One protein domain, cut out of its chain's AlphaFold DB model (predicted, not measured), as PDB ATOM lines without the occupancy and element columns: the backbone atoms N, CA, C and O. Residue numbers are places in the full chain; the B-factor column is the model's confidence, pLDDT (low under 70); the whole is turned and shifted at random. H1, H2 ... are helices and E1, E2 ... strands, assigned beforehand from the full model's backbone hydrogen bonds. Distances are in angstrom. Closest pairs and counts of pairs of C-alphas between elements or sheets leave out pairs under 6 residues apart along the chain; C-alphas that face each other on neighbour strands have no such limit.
ATOM      1  N   GLU A  35      24.670 -21.686  31.127       98.06
ATOM      2  CA  GLU A  35      23.215 -21.734  31.056       98.06
ATOM      3  C   GLU A  35      22.632 -21.986  32.460       98.06
ATOM      4  O   GLU A  35      23.202 -22.722  33.272       98.06
ATOM      5  N   PHE A  36      21.514 -21.337  32.768       97.50
ATOM      6  CA  PHE A  36      20.715 -21.593  33.956       97.50
ATOM      7  C   PHE A  36      19.788 -22.777  33.674       97.50
ATOM      8  O   PHE A  36      19.003 -22.748  32.725       97.50
ATOM      9  N   THR A  37      19.855 -23.811  34.512       95.75
ATOM     10  CA  THR A  37      18.966 -24.972  34.422       95.75
ATOM     11  C   THR A  37      17.898 -24.873  35.510       95.75
ATOM     12  O   THR A  37      18.243 -24.941  36.694       95.75
ATOM     13  N   PRO A  38      16.613 -24.702  35.157       94.50
ATOM     14  CA  PRO A  38      15.554 -24.714  36.153       94.50
ATOM     15  C   PRO A  38      15.440 -26.096  36.829       94.50
ATOM     16  O   PRO A  38      15.737 -27.108  36.191       94.50
ATOM     17  N   PRO A  39      15.002 -26.170  38.102       93.44
ATOM     18  CA  PRO A  39      14.792 -27.443  38.799       93.44
ATOM     19  C   PRO A  39      13.814 -28.389  38.092       93.44
ATOM     20  O   PRO A  39      14.007 -29.603  38.132       93.44
ATOM     21  N   SER A  40      12.777 -27.837  37.459       94.75
ATOM     22  CA  SER A  40      11.786 -28.565  36.669       94.75
ATOM     23  C   SER A  40      11.684 -27.990  35.250       94.75
ATOM     24  O   SER A  40      11.746 -26.772  35.087       94.75
ATOM     25  N   PRO A  41      11.448 -28.819  34.215       92.06
ATOM     26  CA  PRO A  41      11.147 -28.340  32.860       92.06
ATOM     27  C   PRO A  41       9.903 -27.443  32.770       92.06
ATOM     28  O   PRO A  41       9.806 -26.633  31.856       92.06
ATOM     29  N   GLU A  42       8.968 -27.587  33.713       93.81
ATOM     30  CA  GLU A  42       7.734 -26.787  33.786       93.81
ATOM     31  C   GLU A  42       7.934 -25.448  34.510       93.81
ATOM     32  O   GLU A  42       7.026 -24.614  34.561       93.81
ATOM     33  N   ASP A  43       9.103 -25.237  35.120       95.62
ATOM     34  CA  ASP A  43       9.370 -23.994  35.820       95.62
ATOM     35  C   ASP A  43       9.495 -22.833  34.835       95.62
ATOM     36  O   ASP A  43      10.214 -22.878  33.836       95.62
ATOM     37  N   THR A  44       8.843 -21.733  35.187       96.75
ATOM     38  CA  THR A  44       8.884 -20.493  34.422       96.75
ATOM     39  C   THR A  44       9.694 -19.444  35.174       96.75
ATOM     40  O   THR A  44       9.814 -19.499  36.403       96.75
ATOM     41  N   PRO A  45      10.209 -18.422  34.478       96.69
ATOM     42  CA  PRO A  45      10.765 -17.247  35.134       96.69
ATOM     43  C   PRO A  45       9.841 -16.658  36.204       96.69
ATOM     44  O   PRO A  45      10.306 -16.306  37.281       96.69
ATOM     45  N   GLN A  46       8.528 -16.636  35.961       94.19
ATOM     46  CA  GLN A  46       7.555 -16.105  36.913       94.19
ATOM     47  C   GLN A  46       7.377 -16.987  38.158       94.19
ATOM     48  O   GLN A  46       7.185 -16.447  39.247       94.19
ATOM     49  N   SER A  47       7.428 -18.319  38.022       94.56
ATOM     50  CA  SER A  47       7.319 -19.226  39.177       94.56
ATOM     51  C   SER A  47       8.579 -19.202  40.038       94.56
ATOM     52  O   SER A  47       8.489 -19.246  41.262       94.56
ATOM     53  N   LEU A  48       9.751 -19.095  39.408       95.44
ATOM     54  CA  LEU A  48      11.040 -19.149  40.095       95.44
ATOM     55  C   LEU A  48      11.542 -17.798  40.600       95.44
ATOM     56  O   LEU A  48      12.218 -17.750  41.628       95.44
ATOM     57  N   PHE A  49      11.254 -16.726  39.864       96.50
ATOM     58  CA  PHE A  49      11.724 -15.366  40.118       96.50
ATOM     59  C   PHE A  49      10.551 -14.372  40.119       96.50
ATOM     60  O   PHE A  49      10.509 -13.454  39.296       96.50
ATOM     61  N   PRO A  50       9.565 -14.515  41.020       95.06
ATOM     62  CA  PRO A  50       8.466 -13.567  41.100       95.06
ATOM     63  C   PRO A  50       8.953 -12.167  41.479       95.06
ATOM     64  O   PRO A  50       9.983 -11.972  42.130       95.06
ATOM     65  N   HIS A  51       8.161 -11.163  41.111       94.00
ATOM     66  CA  HIS A  51       8.400  -9.789  41.531       94.00
ATOM     67  C   HIS A  51       8.195  -9.644  43.047       94.00
ATOM     68  O   HIS A  51       7.066  -9.687  43.534       94.00
ATOM     69  N   CYS A  52       9.288  -9.436  43.778       90.06
ATOM     70  CA  CYS A  52       9.306  -9.337  45.234       90.06
ATOM     71  C   CYS A  52      10.149  -8.138  45.705       90.06
ATOM     72  O   CYS A  52      11.084  -7.722  45.008       90.06
ATOM     73  N   PRO A  53       9.836  -7.558  46.878       89.38
ATOM     74  CA  PRO A  53      10.706  -6.584  47.520       89.38
ATOM     75  C   PRO A  53      11.924  -7.269  48.164       89.38
ATOM     76  O   PRO A  53      11.815  -8.382  48.674       89.38
ATOM     77  N   LYS A  54      13.055  -6.563  48.210       85.62
ATOM     78  CA  LYS A  54      14.245  -6.879  49.011       85.62
ATOM     79  C   LYS A  54      14.662  -5.644  49.792       85.62
ATOM     80  O   LYS A  54      14.734  -4.549  49.230       85.62
ATOM     81  N   VAL A  55      14.941  -5.821  51.076       82.50
ATOM     82  CA  VAL A  55      15.573  -4.780  51.889       82.50
ATOM     83  C   VAL A  55      17.079  -4.875  51.659       82.50
ATOM     84  O   VAL A  55      17.686  -5.901  51.946       82.50
ATOM     85  N   THR A  56      17.676  -3.834  51.090       78.88
ATOM     86  CA  THR A  56      19.127  -3.717  50.908       78.88
ATOM     87  C   THR A  56      19.723  -2.904  52.054       78.88
ATOM     88  O   THR A  56      19.005  -2.382  52.908       78.88
ATOM     89  N   ALA A  57      21.050  -2.759  52.077       74.94
ATOM     90  CA  ALA A  57      21.722  -1.931  53.077       74.94
ATOM     91  C   ALA A  57      21.274  -0.456  53.046       74.94
ATOM     92  O   ALA A  57      21.390   0.238  54.054       74.94
ATOM     93  N   THR A  58      20.788   0.030  51.899       73.00
ATOM     94  CA  THR A  58      20.508   1.456  51.677       73.00
ATOM     95  C   THR A  58      19.070   1.760  51.268       73.00
ATOM     96  O   THR A  58      18.665   2.913  51.378       73.00
ATOM     97  N   ASP A  59      18.304   0.787  50.765       80.81
ATOM     98  CA  ASP A  59      16.967   1.031  50.207       80.81
ATOM     99  C   ASP A  59      16.092  -0.239  50.216       80.81
ATOM    100  O   ASP A  59      16.564  -1.348  50.467       80.81
ATOM    101  N   ARG A  60      14.804  -0.102  49.897       85.75
ATOM    102  CA  ARG A  60      13.923  -1.224  49.561       85.75
ATOM    103  C   ARG A  60      13.750  -1.295  48.050       85.75
ATOM    104  O   ARG A  60      13.032  -0.495  47.454       85.75
ATOM    105  N   VAL A  61      14.362  -2.298  47.430       88.31
ATOM    106  CA  VAL A  61      14.284  -2.507  45.980       88.31
ATOM    107  C   VAL A  61      13.267  -3.579  45.629       88.31
ATOM    108  O   VAL A  61      12.924  -4.433  46.434       88.31
ATOM    109  N   HIS A  62      12.790  -3.533  44.396       91.44
ATOM    110  CA  HIS A  62      11.855  -4.493  43.832       91.44
ATOM    111  C   HIS A  62      12.515  -5.185  42.643       91.44
ATOM    112  O   HIS A  62      13.005  -4.494  41.744       91.44
ATOM    113  N   ARG A  63      12.577  -6.518  42.638       94.38
ATOM    114  CA  ARG A  63      13.255  -7.321  41.602       94.38
ATOM    115  C   ARG A  63      12.507  -8.632  41.359       94.38
ATOM    116  O   ARG A  63      11.619  -8.989  42.129       94.38
ATOM    117  N   PHE A  64      12.873  -9.336  40.294       96.12
ATOM    118  CA  PHE A  64      12.516 -10.739  40.090       96.12
ATOM    119  C   PHE A  64      13.467 -11.602  40.916       96.12
ATOM    120  O   PHE A  64      14.585 -11.858  40.478       96.12
ATOM    121  N   ILE A  65      13.084 -11.959  42.141       95.00
ATOM    122  CA  ILE A  65      14.001 -12.575  43.113       95.00
ATOM    123  C   ILE A  65      13.712 -14.062  43.210       95.00
ATOM    124  O   ILE A  65      12.552 -14.463  43.291       95.00
ATOM    125  N   ARG A  66      14.772 -14.869  43.228       94.69
ATOM    126  CA  ARG A  66      14.669 -16.319  43.344       94.69
ATOM    127  C   ARG A  66      13.937 -16.726  44.622       94.69
ATOM    128  O   ARG A  66      14.260 -16.240  45.708       94.69
ATOM    129  N   LEU A  67      13.023 -17.685  44.501       89.31
ATOM    130  CA  LEU A  67      12.461 -18.402  45.644       89.31
ATOM    131  C   LEU A  67      13.183 -19.735  45.891       89.31
ATOM    132  O   LEU A  67      13.655 -20.401  44.966       89.31
ATOM    133  N   ASN A  68      13.270 -20.121  47.162       84.12
ATOM    134  CA  ASN A  68      13.720 -21.436  47.597       84.12
ATOM    135  C   ASN A  68      12.546 -22.438  47.617       84.12
ATOM    136  O   ASN A  68      11.409 -22.095  47.298       84.12
ATOM    137  N   HIS A  69      12.821 -23.682  48.015       78.44
ATOM    138  CA  HIS A  69      11.822 -24.757  48.079       78.44
ATOM    139  C   HIS A  69      10.666 -24.483  49.059       78.44
ATOM    140  O   HIS A  69       9.571 -24.998  48.859       78.44
ATOM    141  N   ASP A  70      10.882 -23.632  50.064       82.81
ATOM    142  CA  ASP A  70       9.854 -23.185  51.014       82.81
ATOM    143  C   ASP A  70       9.108 -21.929  50.533       82.81
ATOM    144  O   ASP A  70       8.407 -21.275  51.313       82.81
ATOM    145  N   ASN A  71       9.283 -21.542  49.264       76.50
ATOM    146  CA  ASN A  71       8.707 -20.341  48.665       76.50
ATOM    147  C   ASN A  71       9.129 -19.039  49.381       76.50
ATOM    148  O   ASN A  71       8.398 -18.046  49.398       76.50
ATOM    149  N   ARG A  72      10.320 -19.045  49.991       75.50
ATOM    150  CA  ARG A  72      10.966 -17.874  50.597       75.50
ATOM    151  C   ARG A  72      12.037 -17.338  49.663       75.50
ATOM    152  O   ARG A  72      12.729 -18.108  49.006       75.50
ATOM    153  N   SER A  73      12.190 -16.020  49.632       73.19
ATOM    154  CA  SER A  73      13.270 -15.374  48.887       73.19
ATOM    155  C   SER A  73      14.624 -15.911  49.353       73.19
ATOM    156  O   SER A  73      14.908 -15.888  50.551       73.19
ATOM    157  N   VAL A  74      15.455 -16.389  48.421       68.56
ATOM    158  CA  VAL A  74      16.861 -16.732  48.718       68.56
ATOM    159  C   VAL A  74      17.753 -15.488  48.727       68.56
ATOM    160  O   VAL A  74      18.930 -15.611  49.025       68.56
ATOM    161  N   GLU A  75      17.182 -14.315  48.418       71.50
ATOM    162  CA  GLU A  75      17.746 -12.953  48.393       71.50
ATOM    163  C   GLU A  75      19.047 -12.736  47.607       71.50
ATOM    164  O   GLU A  75      19.329 -11.598  47.252       71.50
ATOM    165  N   ASP A  76      19.778 -13.770  47.218       86.69
ATOM    166  CA  ASP A  76      21.084 -13.653  46.569       86.69
ATOM    167  C   ASP A  76      21.019 -13.728  45.043       86.69
ATOM    168  O   ASP A  76      21.966 -13.324  44.363       86.69
ATOM    169  N   GLU A  77      19.893 -14.182  44.487       93.94
ATOM    170  CA  GLU A  77      19.732 -14.379  43.048       93.94
ATOM    171  C   GLU A  77      18.542 -13.603  42.491       93.94
ATOM    172  O   GLU A  77      17.440 -13.624  43.052       93.94
ATOM    173  N   PHE A  78      18.747 -12.954  41.348       96.19
ATOM    174  CA  PHE A  78      17.681 -12.248  40.652       96.19
ATOM    175  C   PHE A  78      17.760 -12.412  39.140       96.19
ATOM    176  O   PHE A  78      18.787 -12.811  38.590       96.19
ATOM    177  N   LEU A  79      16.651 -12.097  38.477       98.19
ATOM    178  CA  LEU A  79      16.481 -12.249  37.042       98.19
ATOM    179  C   LEU A  79      16.266 -10.893  36.360       98.19
ATOM    180  O   LEU A  79      15.584 -10.010  36.886       98.19
ATOM    181  N   ILE A  80      16.837 -10.735  35.167       98.69
ATOM    182  CA  ILE A  80      16.533  -9.650  34.231       98.69
ATOM    183  C   ILE A  80      16.130 -10.276  32.901       98.69
ATOM    184  O   ILE A  80      16.863 -11.092  32.347       98.69
ATOM    185  N   TYR A  81      14.993  -9.854  32.359       98.88
ATOM    186  CA  TYR A  81      14.609 -10.183  30.989       98.88
ATOM    187  C   TYR A  81      15.288  -9.232  30.017       98.88
ATOM    188  O   TYR A  81      15.348  -8.031  30.281       98.88
ATOM    189  N   THR A  82      15.739  -9.733  28.877       98.88
ATOM    190  CA  THR A  82      16.311  -8.917  27.799       98.88
ATOM    191  C   THR A  82      15.678  -9.295  26.473       98.88
ATOM    192  O   THR A  82      15.402 -10.473  26.232       98.88
ATOM    193  N   ASP A  83      15.471  -8.309  25.605       98.81
ATOM    194  CA  ASP A  83      15.105  -8.569  24.218       98.81
ATOM    195  C   ASP A  83      15.664  -7.510  23.259       98.81
ATOM    196  O   ASP A  83      15.930  -6.358  23.625       98.81
ATOM    197  N   GLY A  84      15.825  -7.919  22.006       98.62
ATOM    198  CA  GLY A  84      16.173  -7.067  20.887       98.62
ATOM    199  C   GLY A  84      15.324  -7.406  19.669       98.62
ATOM    200  O   GLY A  84      15.094  -8.566  19.340       98.62
ATOM    201  N   THR A  85      14.906  -6.378  18.942       98.50
ATOM    202  CA  THR A  85      14.129  -6.529  17.712       98.50
ATOM    203  C   THR A  85      14.774  -5.771  16.566       98.50
ATOM    204  O   THR A  85      15.500  -4.799  16.779       98.50
ATOM    205  N   CYS A  86      14.484  -6.186  15.336       98.19
ATOM    206  CA  CYS A  86      14.890  -5.467  14.140       98.19
ATOM    207  C   CYS A  86      13.853  -5.643  13.026       98.19
ATOM    208  O   CYS A  86      13.669  -6.740  12.499       98.19
ATOM    209  N   MET A  87      13.186  -4.551  12.658       96.44
ATOM    210  CA  MET A  87      12.399  -4.462  11.429       96.44
ATOM    211  C   MET A  87      13.338  -4.296  10.240       96.44
ATOM    212  O   MET A  87      14.357  -3.618  10.364       96.44
ATOM    213  N   ASP A  88      12.985  -4.895   9.101       95.12
ATOM    214  CA  ASP A  88      13.807  -4.907   7.886       95.12
ATOM    215  C   ASP A  88      15.258  -5.358   8.149       95.12
ATOM    216  O   ASP A  88      16.212  -4.755   7.663       95.12
ATOM    217  N   ASN A  89      15.411  -6.433   8.931       96.00
ATOM    218  CA  ASN A  89      16.680  -6.990   9.414       96.00
ATOM    219  C   ASN A  89      17.806  -6.973   8.359       96.00
ATOM    220  O   ASN A  89      17.717  -7.646   7.328       96.00
ATOM    221  N   GLY A  90      18.872  -6.208   8.624       90.81
ATOM    222  CA  GLY A  90      20.046  -6.089   7.754       90.81
ATOM    223  C   GLY A  90      19.872  -5.221   6.499       90.81
ATOM    224  O   GLY A  90      20.787  -5.171   5.679       90.81
ATOM    225  N   ARG A  91      18.734  -4.536   6.319       93.88
ATOM    226  CA  ARG A  91      18.434  -3.710   5.133       93.88
ATOM    227  C   ARG A  91      18.638  -2.205   5.398       93.88
ATOM    228  O   ARG A  91      18.689  -1.786   6.553       93.88
ATOM    229  N   PRO A  92      18.717  -1.351   4.353       88.44
ATOM    230  CA  PRO A  92      19.017   0.081   4.507       88.44
ATOM    231  C   PRO A  92      18.059   0.881   5.406       88.44
ATOM    232  O   PRO A  92      18.472   1.869   6.008       88.44
ATOM    233  N   HIS A  93      16.794   0.463   5.508       90.25
ATOM    234  CA  HIS A  93      15.769   1.120   6.331       90.25
ATOM    235  C   HIS A  93      15.454   0.360   7.619       90.25
ATOM    236  O   HIS A  93      14.422   0.608   8.244       90.25
ATOM    237  N   ALA A  94      16.355  -0.544   8.015       96.25
ATOM    238  CA  ALA A  94      16.221  -1.295   9.242       96.25
ATOM    239  C   ALA A  94      15.997  -0.369  10.441       96.25
ATOM    240  O   ALA A  94      16.553   0.732  10.530       96.25
ATOM    241  N   ARG A  95      15.178  -0.845  11.374       97.12
ATOM    242  CA  ARG A  95      14.889  -0.183  12.645       97.12
ATOM    243  C   ARG A  95      14.975  -1.215  13.745       97.12
ATOM    244  O   ARG A  95      14.210  -2.174  13.747       97.12
ATOM    245  N   ALA A  96      15.912  -1.024  14.659       98.25
ATOM    246  CA  ALA A  96      16.168  -1.959  15.737       98.25
ATOM    247  C   ALA A  96      16.038  -1.282  17.096       98.25
ATOM    248  O   ALA A  96      16.437  -0.129  17.269       98.25
ATOM    249  N   GLY A  97      15.487  -2.020  18.047       98.44
ATOM    250  CA  GLY A  97      15.289  -1.580  19.417       98.44
ATOM    251  C   GLY A  97      15.751  -2.653  20.383       98.44
ATOM    252  O   GLY A  97      15.696  -3.842  20.075       98.44
ATOM    253  N   CYS A  98      16.228  -2.209  21.534       98.75
ATOM    254  CA  CYS A  98      16.755  -3.037  22.603       98.75
ATOM    255  C   CYS A  98      15.973  -2.724  23.877       98.75
ATOM    256  O   CYS A  98      15.587  -1.569  24.107       98.75
ATOM    257  N   SER A  99      15.767  -3.719  24.730       98.69
ATOM    258  CA  SER A  99      15.156  -3.503  26.034       98.69
ATOM    259  C   SER A  99      15.634  -4.511  27.069       98.69
ATOM    260  O   SER A  99      16.119  -5.596  26.750       98.69
ATOM    261  N   PHE A 100      15.458  -4.147  28.333       98.75
ATOM    262  CA  PHE A 100      15.510  -5.101  29.426       98.75
ATOM    263  C   PHE A 100      14.519  -4.724  30.525       98.75
ATOM    264  O   PHE A 100      14.187  -3.549  30.706       98.75
ATOM    265  N   VAL A 101      14.055  -5.726  31.267       98.69
ATOM    266  CA  VAL A 101      13.075  -5.602  32.350       98.69
ATOM    267  C   VAL A 101      13.653  -6.243  33.604       98.69
ATOM    268  O   VAL A 101      13.973  -7.428  33.613       98.69
ATOM    269  N   TYR A 102      13.772  -5.458  34.669       96.75
ATOM    270  CA  TYR A 102      14.405  -5.859  35.927       96.75
ATOM    271  C   TYR A 102      13.425  -5.899  37.118       96.75
ATOM    272  O   TYR A 102      13.821  -6.300  38.213       96.75
ATOM    273  N   ASN A 103      12.161  -5.484  36.929       95.31
ATOM    274  CA  ASN A 103      11.008  -5.784  37.802       95.31
ATOM    275  C   ASN A 103       9.656  -5.444  37.120       95.31
ATOM    276  O   ASN A 103       9.622  -4.896  36.015       95.31
ATOM    277  N   GLU A 104       8.525  -5.721  37.785       94.00
ATOM    278  CA  GLU A 104       7.183  -5.424  37.240       94.00
ATOM    279  C   GLU A 104       6.647  -4.009  37.512       94.00
ATOM    280  O   GLU A 104       5.529  -3.694  37.111       94.00
ATOM    281  N   SER A 105       7.410  -3.118  38.150       91.38
ATOM    282  CA  SER A 105       6.966  -1.729  38.340       91.38
ATOM    283  C   SER A 105       6.880  -0.957  37.014       91.38
ATOM    284  O   SER A 105       7.426  -1.363  35.983       91.38
ATOM    285  N   THR A 106       6.214   0.199  37.047       88.88
ATOM    286  CA  THR A 106       6.053   1.101  35.893       88.88
ATOM    287  C   THR A 106       7.373   1.680  35.378       88.88
ATOM    288  O   THR A 106       7.432   2.099  34.227       88.88
ATOM    289  N   SER A 107       8.429   1.675  36.195       88.69
ATOM    290  CA  SER A 107       9.791   2.080  35.827       88.69
ATOM    291  C   SER A 107      10.774   0.904  35.780       88.69
ATOM    292  O   SER A 107      11.969   1.108  35.577       88.69
ATOM    293  N   GLY A 108      10.287  -0.334  35.922       94.56
ATOM    294  CA  GLY A 108      11.069  -1.573  36.020       94.56
ATOM    295  C   GLY A 108      11.733  -2.056  34.735       94.56
ATOM    296  O   GLY A 108      11.990  -3.251  34.596       94.56
ATOM    297  N   PHE A 109      11.975  -1.164  33.779       97.25
ATOM    298  CA  PHE A 109      12.556  -1.479  32.482       97.25
ATOM    299  C   PHE A 109      13.418  -0.323  31.970       97.25
ATOM    300  O   PHE A 109      13.297   0.817  32.421       97.25
ATOM    301  N   ALA A 110      14.255  -0.608  30.980       97.25
ATOM    302  CA  ALA A 110      14.798   0.412  30.096       97.25
ATOM    303  C   ALA A 110      14.684  -0.059  28.645       97.25
ATOM    304  O   ALA A 110      14.681  -1.257  28.358       97.25
ATOM    305  N   ARG A 111      14.565   0.896  27.726       97.25
ATOM    306  CA  ARG A 111      14.423   0.635  26.293       97.25
ATOM    307  C   ARG A 111      15.112   1.735  25.493       97.25
ATOM    308  O   ARG A 111      15.107   2.888  25.925       97.25
ATOM    309  N   PHE A 112      15.710   1.384  24.363       97.75
ATOM    310  CA  PHE A 112      16.481   2.317  23.541       97.75
ATOM    311  C   PHE A 112      16.664   1.784  22.109       97.75
ATOM    312  O   PHE A 112      16.696   0.566  21.909       97.75
ATOM    313  N   PRO A 113      16.757   2.658  21.094       97.69
ATOM    314  CA  PRO A 113      17.046   2.234  19.729       97.69
ATOM    315  C   PRO A 113      18.501   1.768  19.614       97.69
ATOM    316  O   PRO A 113      19.394   2.363  20.218       97.69
ATOM    317  N   LEU A 114      18.755   0.744  18.797       97.56
ATOM    318  CA  LEU A 114      20.117   0.282  18.513       97.56
ATOM    319  C   LEU A 114      20.922   1.396  17.824       97.56
ATOM    320  O   LEU A 114      20.502   1.947  16.801       97.56
ATOM    321  N   GLU A 115      22.098   1.721  18.353       96.31
ATOM    322  CA  GLU A 115      22.911   2.851  17.894       96.31
ATOM    323  C   GLU A 115      23.542   2.618  16.506       96.31
ATOM    324  O   GLU A 115      23.599   1.491  16.007       96.31
ATOM    325  N   TYR A 116      23.970   3.688  15.817       93.31
ATOM    326  CA  TYR A 116      24.702   3.566  14.537       93.31
ATOM    327  C   TYR A 116      26.069   2.924  14.717       93.31
ATOM    328  O   TYR A 116      26.465   2.078  13.908       93.31
ATOM    329  N   LYS A 117      26.768   3.330  15.773       95.88
ATOM    330  CA  LYS A 117      28.106   2.859  16.079       95.88
ATOM    331  C   LYS A 117      28.127   1.947  17.292       95.88
ATOM    332  O   LYS A 117      27.380   2.147  18.247       95.88
ATOM    333  N   GLY A 118      28.984   0.936  17.223       94.81
ATOM    334  CA  GLY A 118      29.260   0.022  18.326       94.81
ATOM    335  C   GLY A 118      30.193   0.612  19.384       94.81
ATOM    336  O   GLY A 118      30.627   1.760  19.255       94.81
ATOM    337  N   PRO A 119      30.559  -0.187  20.402       94.31
ATOM    338  CA  PRO A 119      31.484   0.215  21.464       94.31
ATOM    339  C   PRO A 119      32.855   0.689  20.946       94.31
ATOM    340  O   PRO A 119      33.519   1.492  21.588       94.31
ATOM    341  N   THR A 120      33.271   0.237  19.758       93.69
ATOM    342  CA  THR A 120      34.541   0.615  19.110       93.69
ATOM    343  C   THR A 120      34.440   1.872  18.232       93.69
ATOM    344  O   THR A 120      35.393   2.225  17.537       93.69
ATOM    345  N   GLY A 121      33.278   2.535  18.197       93.88
ATOM    346  CA  GLY A 121      33.021   3.710  17.354       93.88
ATOM    347  C   GLY A 121      32.829   3.402  15.862       93.88
ATOM    348  O   GLY A 121      32.591   4.320  15.074       93.88
ATOM    349  N   GLN A 122      32.906   2.129  15.462       95.44
ATOM    350  CA  GLN A 122      32.654   1.683  14.091       95.44
ATOM    351  C   GLN A 122      31.159   1.584  13.806       95.44
ATOM    352  O   GLN A 122      30.377   1.240  14.689       95.44
ATOM    353  N   GLN A 123      30.757   1.882  12.570       95.81
ATOM    354  CA  GLN A 123      29.365   1.761  12.142       95.81
ATOM    355  C   GLN A 123      29.031   0.309  11.789       95.81
ATOM    356  O   GLN A 123      29.796  -0.357  11.096       95.81
ATOM    357  N   HIS A 124      27.856  -0.158  12.212       95.00
ATOM    358  CA  HIS A 124      27.403  -1.527  11.961       95.00
ATOM    359  C   HIS A 124      25.996  -1.563  11.349       95.00
ATOM    360  O   HIS A 124      25.183  -0.664  11.605       95.00
ATOM    361  N   PRO A 125      25.674  -2.601  10.552       94.75
ATOM    362  CA  PRO A 125      24.304  -2.835  10.122       94.75
ATOM    363  C   PRO A 125      23.417  -3.111  11.339       94.75
ATOM    364  O   PRO A 125      23.848  -3.697  12.333       94.75
ATOM    365  N   MET A 126      22.158  -2.696  11.251       95.69
ATOM    366  CA  MET A 126      21.169  -3.103  12.237       95.69
ATOM    367  C   MET A 126      20.730  -4.527  11.948       95.69
ATOM    368  O   MET A 126      20.217  -4.812  10.864       95.69
ATOM    369  N   THR A 127      20.901  -5.394  12.935       98.25
ATOM    370  CA  THR A 127      20.368  -6.747  12.890       98.25
ATOM    371  C   THR A 127      19.701  -7.108  14.205       98.25
ATOM    372  O   THR A 127      19.973  -6.488  15.237       98.25
ATOM    373  N   ILE A 128      18.830  -8.117  14.167       98.44
ATOM    374  CA  ILE A 128      18.210  -8.679  15.372       98.44
ATOM    375  C   ILE A 128      19.276  -9.202  16.344       98.44
ATOM    376  O   ILE A 128      19.291  -8.783  17.496       98.44
ATOM    377  N   ASP A 129      20.244  -9.976  15.848       98.56
ATOM    378  CA  ASP A 129      21.380 -10.505  16.612       98.56
ATOM    379  C   ASP A 129      22.126  -9.401  17.373       98.56
ATOM    380  O   ASP A 129      22.414  -9.510  18.565       98.56
ATOM    381  N   ARG A 130      22.406  -8.286  16.687       98.44
ATOM    382  CA  ARG A 130      23.119  -7.152  17.271       98.44
ATOM    383  C   ARG A 130      22.293  -6.462  18.356       98.44
ATOM    384  O   ARG A 130      22.845  -6.092  19.390       98.44
ATOM    385  N   ALA A 131      20.989  -6.295  18.130       98.62
ATOM    386  CA  ALA A 131      20.074  -5.715  19.111       98.62
ATOM    387  C   ALA A 131      19.963  -6.589  20.370       98.62
ATOM    388  O   ALA A 131      19.991  -6.068  21.484       98.62
ATOM    389  N   GLN A 132      19.906  -7.911  20.201       98.75
ATOM    390  CA  GLN A 132      19.794  -8.854  21.311       98.75
ATOM    391  C   GLN A 132      21.050  -8.847  22.196       98.75
ATOM    392  O   GLN A 132      20.932  -8.670  23.406       98.75
ATOM    393  N   VAL A 133      22.262  -8.902  21.624       98.81
ATOM    394  CA  VAL A 133      23.505  -8.792  22.425       98.81
ATOM    395  C   VAL A 133      23.608  -7.415  23.095       98.81
ATOM    396  O   VAL A 133      23.962  -7.304  24.272       98.81
ATOM    397  N   ARG A 134      23.248  -6.343  22.377       98.56
ATOM    398  CA  ARG A 134      23.280  -4.971  22.903       98.56
ATOM    399  C   ARG A 134      22.343  -4.775  24.101       98.56
ATOM    400  O   ARG A 134      22.699  -4.013  25.007       98.56
ATOM    401  N   ALA A 135      21.186  -5.439  24.114       98.81
ATOM    402  CA  ALA A 135      20.235  -5.417  25.222       98.81
ATOM    403  C   ALA A 135      20.837  -6.004  26.509       98.81
ATOM    404  O   ALA A 135      20.721  -5.391  27.571       98.81
ATOM    405  N   VAL A 136      21.563  -7.122  26.405       98.81
ATOM    406  CA  VAL A 136      22.277  -7.730  27.541       98.81
ATOM    407  C   VAL A 136      23.377  -6.806  28.057       98.81
ATOM    408  O   VAL A 136      23.447  -6.538  29.255       98.81
ATOM    409  N   VAL A 137      24.192  -6.246  27.158       98.25
ATOM    410  CA  VAL A 137      25.236  -5.276  27.534       98.25
ATOM    411  C   VAL A 137      24.624  -4.072  28.259       98.25
ATOM    412  O   VAL A 137      25.153  -3.636  29.280       98.25
ATOM    413  N   ALA A 138      23.489  -3.545  27.784       97.44
ATOM    414  CA  ALA A 138      22.790  -2.459  28.472       97.44
ATOM    415  C   ALA A 138      22.327  -2.861  29.872       97.44
ATOM    416  O   ALA A 138      22.515  -2.081  30.802       97.44
ATOM    417  N   ALA A 139      21.741  -4.052  30.020       97.75
ATOM    418  CA  ALA A 139      21.275  -4.548  31.307       97.75
ATOM    419  C   ALA A 139      22.428  -4.635  32.315       97.75
ATOM    420  O   ALA A 139      22.323  -4.093  33.415       97.75
ATOM    421  N   LEU A 140      23.557  -5.235  31.929       96.69
ATOM    422  CA  LEU A 140      24.723  -5.392  32.802       96.69
ATOM    423  C   LEU A 140      25.385  -4.057  33.169       96.69
ATOM    424  O   LEU A 140      25.918  -3.939  34.268       96.69
ATOM    425  N   ARG A 141      25.315  -3.051  32.290       94.31
ATOM    426  CA  ARG A 141      25.917  -1.722  32.503       94.31
ATOM    427  C   ARG A 141      24.978  -0.692  33.134       94.31
ATOM    428  O   ARG A 141      25.414   0.413  33.448       94.31
ATOM    429  N   TYR A 142      23.697  -1.017  33.304       92.69
ATOM    430  CA  TYR A 142      22.674  -0.040  33.690       92.69
ATOM    431  C   TYR A 142      22.910   0.584  35.067       92.69
ATOM    432  O   TYR A 142      22.719   1.787  35.259       92.69
ATOM    433  N   ARG A 143      23.297  -0.244  36.040       89.94
ATOM    434  CA  ARG A 143      23.576   0.171  37.415       89.94
ATOM    435  C   ARG A 143      24.423  -0.866  38.138       89.94
ATOM    436  O   ARG A 143      24.637  -1.969  37.645       89.94
ATOM    437  N   ASP A 144      24.855  -0.511  39.340       89.06
ATOM    438  CA  ASP A 144      25.497  -1.455  40.239       89.06
ATOM    439  C   ASP A 144      24.476  -2.443  40.843       89.06
ATOM    440  O   ASP A 144      23.862  -2.158  41.867       89.06
ATOM    441  N   TRP A 145      24.266  -3.591  40.196       89.56
ATOM    442  CA  TRP A 145      23.385  -4.657  40.684       89.56
ATOM    443  C   TRP A 145      23.875  -5.330  41.972       89.56
ATOM    444  O   TRP A 145      23.056  -5.707  42.808       89.56
ATOM    445  N   ALA A 146      25.191  -5.440  42.172       87.94
ATOM    446  CA  ALA A 146      25.750  -6.025  43.392       87.94
ATOM    447  C   ALA A 146      25.493  -5.138  44.622       87.94
ATOM    448  O   ALA A 146      25.401  -5.650  45.737       87.94
ATOM    449  N   ALA A 147      25.298  -3.825  44.438       86.25
ATOM    450  CA  ALA A 147      24.887  -2.924  45.519       86.25
ATOM    451  C   ALA A 147      23.490  -3.249  46.085       86.25
ATOM    452  O   ALA A 147      23.206  -2.916  47.235       86.25
ATOM    453  N   ASP A 148      22.642  -3.957  45.329       85.44
ATOM    454  CA  ASP A 148      21.369  -4.490  45.833       85.44
ATOM    455  C   ASP A 148      21.561  -5.797  46.645       85.44
ATOM    456  O   ASP A 148      20.592  -6.418  47.093       85.44
ATOM    457  N   GLY A 149      22.810  -6.238  46.844       86.81
ATOM    458  CA  GLY A 149      23.188  -7.406  47.638       86.81
ATOM    459  C   GLY A 149      22.966  -8.745  46.935       86.81
ATOM    460  O   GLY A 149      22.707  -9.728  47.618       86.81
ATOM    461  N   PHE A 150      22.957  -8.783  45.601       90.38
ATOM    462  CA  PHE A 150      22.865 -10.028  44.832       90.38
ATOM    463  C   PHE A 150      24.256 -10.554  44.473       90.38
ATOM    464  O   PHE A 150      25.158  -9.778  44.155       90.38
ATOM    465  N   SER A 151      24.406 -11.877  44.474       93.81
ATOM    466  CA  SER A 151      25.625 -12.600  44.085       93.81
ATOM    467  C   SER A 151      25.435 -13.462  42.827       93.81
ATOM    468  O   SER A 151      26.407 -13.970  42.255       93.81
ATOM    469  N   ARG A 152      24.199 -13.592  42.325       96.69
ATOM    470  CA  ARG A 152      23.895 -14.229  41.036       96.69
ATOM    471  C   ARG A 152      22.845 -13.438  40.252       96.69
ATOM    472  O   ARG A 152      21.782 -13.113  40.775       96.69
ATOM    473  N   LEU A 153      23.122 -13.178  38.978       97.94
ATOM    474  CA  LEU A 153      22.176 -12.598  38.021       97.94
ATOM    475  C   LEU A 153      21.882 -13.601  36.901       97.94
ATOM    476  O   LEU A 153      22.792 -14.080  36.228       97.94
ATOM    477  N   ILE A 154      20.600 -13.879  36.682       98.56
ATOM    478  CA  ILE A 154      20.092 -14.668  35.566       98.56
ATOM    479  C   ILE A 154      19.581 -13.712  34.480       98.56
ATOM    480  O   ILE A 154      18.667 -12.922  34.712       98.56
ATOM    481  N   ILE A 155      20.146 -13.795  33.281       98.88
ATOM    482  CA  ILE A 155      19.639 -13.110  32.089       98.88
ATOM    483  C   ILE A 155      18.670 -14.046  31.370       98.88
ATOM    484  O   ILE A 155      19.087 -15.068  30.831       98.88
ATOM    485  N   ALA A 156      17.387 -13.698  31.348       98.81
ATOM    486  CA  ALA A 156      16.373 -14.415  30.584       98.81
ATOM    487  C   ALA A 156      16.201 -13.797  29.190       98.81
ATOM    488  O   ALA A 156      16.014 -12.585  29.049       98.81
ATOM    489  N   THR A 157      16.257 -14.627  28.154       98.81
ATOM    490  CA  THR A 157      16.050 -14.211  26.760       98.81
ATOM    491  C   THR A 157      15.523 -15.372  25.920       98.81
ATOM    492  O   THR A 157      15.802 -16.534  26.210       98.81
ATOM    493  N   ASP A 158      14.776 -15.064  24.866       98.38
ATOM    494  CA  ASP A 158      14.335 -16.008  23.831       98.38
ATOM    495  C   ASP A 158      15.327 -16.106  22.655       98.38
ATOM    496  O   ASP A 158      15.021 -16.699  21.622       98.38
ATOM    497  N   SER A 159      16.525 -15.523  22.792       98.50
ATOM    498  CA  SER A 159      17.574 -15.559  21.774       98.50
ATOM    499  C   SER A 159      18.542 -16.726  21.949       98.50
ATOM    500  O   SER A 159      19.456 -16.683  22.776       98.50
ATOM    501  N   ASP A 160      18.418 -17.713  21.067       98.31
ATOM    502  CA  ASP A 160      19.409 -18.779  20.900       98.31
ATOM    503  C   ASP A 160      20.803 -18.205  20.605       98.31
ATOM    504  O   ASP A 160      21.788 -18.621  21.207       98.31
ATOM    505  N   TYR A 161      20.870 -17.177  19.746       98.38
ATOM    506  CA  TYR A 161      22.116 -16.506  19.372       98.38
ATOM    507  C   TYR A 161      22.851 -15.919  20.583       98.38
ATOM    508  O   TYR A 161      24.073 -16.016  20.669       98.38
ATOM    509  N   VAL A 162      22.119 -15.322  21.531       98.75
ATOM    510  CA  VAL A 162      22.709 -14.793  22.767       98.75
ATOM    511  C   VAL A 162      23.173 -15.924  23.674       98.75
ATOM    512  O   VAL A 162      24.313 -15.895  24.134       98.75
ATOM    513  N   VAL A 163      22.298 -16.900  23.941       98.69
ATOM    514  CA  VAL A 163      22.568 -17.964  24.916       98.69
ATOM    515  C   VAL A 163      23.711 -18.859  24.442       98.69
ATOM    516  O   VAL A 163      24.691 -19.008  25.170       98.69
ATOM    517  N   ASP A 164      23.641 -19.399  23.224       98.56
ATOM    518  CA  ASP A 164      24.707 -20.244  22.667       98.56
ATOM    519  C   ASP A 164      25.994 -19.441  22.462       98.56
ATOM    520  O   ASP A 164      27.080 -19.890  22.842       98.56
ATOM    521  N   GLY A 165      25.862 -18.208  21.966       98.31
ATOM    522  CA  GLY A 165      26.994 -17.331  21.712       98.31
ATOM    523  C   GLY A 165      27.834 -17.075  22.961       98.31
ATOM    524  O   GLY A 165      29.051 -17.225  22.916       98.31
ATOM    525  N   ILE A 166      27.213 -16.735  24.097       98.38
ATOM    526  CA  ILE A 166      27.966 -16.395  25.315       98.38
ATOM    527  C   ILE A 166      28.388 -17.610  26.145       98.38
ATOM    528  O   ILE A 166      29.417 -17.543  26.814       98.38
ATOM    529  N   MET A 207      29.751 -11.355  41.722       95.50
ATOM    530  CA  MET A 207      28.455 -11.632  41.102       95.50
ATOM    531  C   MET A 207      28.624 -12.527  39.872       95.50
ATOM    532  O   MET A 207      29.230 -12.140  38.876       95.50
ATOM    533  N   SER A 208      28.061 -13.729  39.926       97.25
ATOM    534  CA  SER A 208      28.037 -14.645  38.783       97.25
ATOM    535  C   SER A 208      26.875 -14.327  37.838       97.25
ATOM    536  O   SER A 208      25.787 -13.961  38.282       97.25
ATOM    537  N   ILE A 209      27.101 -14.472  36.530       98.44
ATOM    538  CA  ILE A 209      26.079 -14.275  35.496       98.44
ATOM    539  C   ILE A 209      25.735 -15.629  34.874       98.44
ATOM    540  O   ILE A 209      26.634 -16.393  34.520       98.44
ATOM    541  N   GLN A 210      24.445 -15.917  34.721       98.56
ATOM    542  CA  GLN A 210      23.938 -17.088  34.005       98.56
ATOM    543  C   GLN A 210      22.884 -16.682  32.983       98.56
ATOM    544  O   GLN A 210      22.252 -15.635  33.116       98.56
ATOM    545  N   PHE A 211      22.684 -17.514  31.966       98.75
ATOM    546  CA  PHE A 211      21.743 -17.244  30.879       98.75
ATOM    547  C   PHE A 211      20.640 -18.289  30.850       98.75
ATOM    548  O   PHE A 211      20.914 -19.482  30.812       98.75
ATOM    549  N   TRP A 212      19.387 -17.852  30.842       98.56
ATOM    550  CA  TRP A 212      18.238 -18.733  30.716       98.56
ATOM    551  C   TRP A 212      17.545 -18.498  29.379       98.56
ATOM    552  O   TRP A 212      16.977 -17.430  29.136       98.56
ATOM    553  N   ARG A 213      17.569 -19.523  28.526       97.94
ATOM    554  CA  ARG A 213      16.723 -19.578  27.338       97.94
ATOM    555  C   ARG A 213      15.274 -19.801  27.754       97.94
ATOM    556  O   ARG A 213      14.954 -20.837  28.335       97.94
ATOM    557  N   VAL A 214      14.412 -18.840  27.449       97.88
ATOM    558  CA  VAL A 214      12.985 -18.894  27.787       97.88
ATOM    559  C   VAL A 214      12.137 -18.822  26.518       97.88
ATOM    560  O   VAL A 214      12.530 -18.147  25.568       97.88
ATOM    561  N   PRO A 215      10.968 -19.481  26.471       97.81
ATOM    562  CA  PRO A 215      10.027 -19.293  25.374       97.81
ATOM    563  C   PRO A 215       9.613 -17.824  25.222       97.81
ATOM    564  O   PRO A 215       9.471 -17.096  26.209       97.81
ATOM    565  N   ARG A 216       9.385 -17.383  23.982       96.88
ATOM    566  CA  ARG A 216       9.086 -15.978  23.650       96.88
ATOM    567  C   ARG A 216       7.845 -15.444  24.366       96.88
ATOM    568  O   ARG A 216       7.801 -14.280  24.762       96.88
ATOM    569  N   GLU A 217       6.843 -16.290  24.561       97.62
ATOM    570  CA  GLU A 217       5.619 -16.005  25.311       97.62
ATOM    571  C   GLU A 217       5.884 -15.636  26.779       97.62
ATOM    572  O   GLU A 217       5.098 -14.901  27.374       97.62
ATOM    573  N   LEU A 218       7.017 -16.062  27.347       97.69
ATOM    574  CA  LEU A 218       7.446 -15.687  28.694       97.69
ATOM    575  C   LEU A 218       8.318 -14.416  28.710       97.69
ATOM    576  O   LEU A 218       8.603 -13.895  29.784       97.69
ATOM    577  N   ASN A 219       8.704 -13.881  27.542       98.19
ATOM    578  CA  ASN A 219       9.541 -12.679  27.386       98.19
ATOM    579  C   ASN A 219       8.778 -11.470  26.791       98.19
ATOM    580  O   ASN A 219       9.363 -10.474  26.358       98.19
ATOM    581  N   MET A 220       7.439 -11.523  26.764       97.94
ATOM    582  CA  MET A 220       6.599 -10.563  26.028       97.94
ATOM    583  C   MET A 220       6.769  -9.094  26.446       97.94
ATOM    584  O   MET A 220       6.559  -8.193  25.629       97.94
ATOM    585  N   LYS A 221       7.102  -8.817  27.713       97.88
ATOM    586  CA  LYS A 221       7.274  -7.436  28.195       97.88
ATOM    587  C   LYS A 221       8.546  -6.798  27.632       97.88
ATOM    588  O   LYS A 221       8.490  -5.651  27.186       97.88
ATOM    589  N   ALA A 222       9.655  -7.538  27.601       98.50
ATOM    590  CA  ALA A 222      10.885  -7.076  26.966       98.50
ATOM    591  C   ALA A 222      10.677  -6.915  25.448       98.50
ATOM    592  O   ALA A 222      10.992  -5.852  24.907       98.50
ATOM    593  N   ASP A 223      10.022  -7.879  24.793       98.62
ATOM    594  CA  ASP A 223       9.681  -7.796  23.362       98.62
ATOM    595  C   ASP A 223       8.869  -6.548  23.010       98.62
ATOM    596  O   ASP A 223       9.212  -5.807  22.081       98.62
ATOM    597  N   ARG A 224       7.831  -6.245  23.797       98.50
ATOM    598  CA  ARG A 224       7.037  -5.025  23.612       98.50
ATOM    599  C   ARG A 224       7.910  -3.774  23.694       98.50
ATOM    600  O   ARG A 224       7.841  -2.924  22.808       98.50
ATOM    601  N   HIS A 225       8.747  -3.670  24.723       98.56
ATOM    602  CA  HIS A 225       9.614  -2.509  24.909       98.56
ATOM    603  C   HIS A 225      10.686  -2.381  23.823       98.56
ATOM    604  O   HIS A 225      10.995  -1.259  23.415       98.56
ATOM    605  N   ALA A 226      11.220  -3.493  23.315       98.62
ATOM    606  CA  ALA A 226      12.171  -3.488  22.207       98.62
ATOM    607  C   ALA A 226      11.498  -2.998  20.912       98.62
ATOM    608  O   ALA A 226      12.045  -2.141  20.215       98.62
ATOM    609  N   LYS A 227      10.270  -3.455  20.625       98.56
ATOM    610  CA  LYS A 227       9.456  -2.979  19.488       98.56
ATOM    611  C   LYS A 227       9.150  -1.496  19.564       98.56
ATOM    612  O   LYS A 227       9.328  -0.796  18.574       98.56
ATOM    613  N   GLU A 228       8.753  -1.001  20.729       98.25
ATOM    614  CA  GLU A 228       8.539   0.434  20.943       98.25
ATOM    615  C   GLU A 228       9.835   1.229  20.724       98.25
ATOM    616  O   GLU A 228       9.830   2.272  20.070       98.25
ATOM    617  N   ALA A 229      10.963   0.712  21.217       97.88
ATOM    618  CA  ALA A 229      12.258   1.365  21.091       97.88
ATOM    619  C   ALA A 229      12.774   1.457  19.650       97.88
ATOM    620  O   ALA A 229      13.458   2.422  19.316       97.88
ATOM    621  N   ALA A 230      12.410   0.519  18.773       97.75
ATOM    622  CA  ALA A 230      12.796   0.552  17.361       97.75
ATOM    623  C   ALA A 230      12.252   1.784  16.604       97.75
ATOM    624  O   ALA A 230      12.759   2.131  15.535       97.75
ATOM    625  N   PHE A 231      11.236   2.463  17.147       96.81
ATOM    626  CA  PHE A 231      10.670   3.691  16.580       96.81
ATOM    627  C   PHE A 231      11.148   4.978  17.264       96.81
ATOM    628  O   PHE A 231      10.770   6.062  16.822       96.81
TER     629      PHE A 231
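What this domain is: This is residues 35 to 166 and 207 to 231 of the 249 residues of the protein "Pc16g06030 protein" of Penicillium rubens (strain ATCC 28089 / DSM 1075 / NRRL 1951 / Wisconsin 54-1255) (UniProt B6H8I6). A strongly twisted sheet runs the length of the domain along its one long strand, E3, and curls round the helix H2 on one face, while H4 packs slantwise on the opposite face. At one end E2 and E3 bend sharply, and the hairpin of E1 and E2 turns across that end; the short helices H1 and H3 pack on opposite faces of the sheet. The printed part has 157 residues, with four named helices and seven named strands in the order H1 E1 E2 E3 E4 E5 H2 E6 H3 E7 H4. The sheet is branched at E3 and mixed: E1 to E5 are a meander, each strand the antiparallel neighbour of the one before, and E6 and E7 join in parallel on the other side of E3. The class is mixed, helices and strands, and the whole is compact, with a radius of gyration of the C-alphas of 15.8 A and spans of 52 by 36 by 27 A.

How they stand to each other: H1, residues 45 to 48, is on the sheet at a height over the sheet of 7.1 A. E1, residues 51 to 55, and E2, residues 60 to 67, form an antiparallel hairpin, with N 52 and O 63 2.9 A apart. The closest C-alphas of H1 and E2 are those of Leu 48 and Arg 66, 5.6 A apart. E2 bends by 77 degrees at residue 64, and its residues 64 to 67 pair with E3, residues 73 to 87, in a second hairpin, with N 79 and O 64 at 2.9 A. E3 bends by 79 degrees at residue 76. E4, residues 95 to 101, is antiparallel to E3 at 170 degrees, with N 83 and O 99 at 3.0 A. E5, residues 109 to 113, is antiparallel to E4, with N 98 and O 112 at 2.8 A. H2, residues 128 to 141, is on the sheet, which curls round it; the closest C-alphas of H2 and E3 are those of Gln 132 and Gly 84, 4.1 A apart. E6, residues 152 to 157, is parallel to E3, with N 80 and O 154 at 2.9 A. H3, residues 160 to 166, is on the same face as H2. H2 touches H3 with residues 129 to 133 alone, at a steep tilt of 49 degrees; the closest C-alphas, of Val 133 and Val 162, are 6.1 A apart. E7, residues 208 to 213, is parallel to E6, with N 155 and O 210 at 2.8 A. H4, residues 220 to 229, is on the opposite face from H2, at a height over the sheet of 5.8 A, and the closest C-alphas of H4 and E4 are those of Ala 229 and Gly 97, 4.5 A apart. H2 and H4 are apart. In H2, H3 and H4 every O i to N i+4 pair is within hydrogen-bond range; H1 is too short for such a pair.

Where its parts are: H1 begins at C-alpha 45, (10.765, -17.247, 35.134), and is followed by E1 and E2. E3 spans 39.0 A from C-alpha 73 to C-alpha 87, at (12.399, -4.462, 11.429). E4 spans 20.5 A and E5 14.0 A. H2 is 20.0 A long, E6 16.3 A, H3 9.9 A and E7 16.8 A. H4, 14.1 A long, ends at C-alpha 229, (12.258, 1.365, 21.091).

The domain as a whole: The C-alphas farthest apart, of Asp 70 and Pro 92, are 52.8 A apart. Residues 167 to 206 are not printed, and C-alphas 166 and 207 are 16.5 A apart across this cut. Of the links that are printed whole, the one from E5 to H2, residues 114 to 127, is long. Mean pLDDT of the printed part is 94.1; residue 74 alone is under 70.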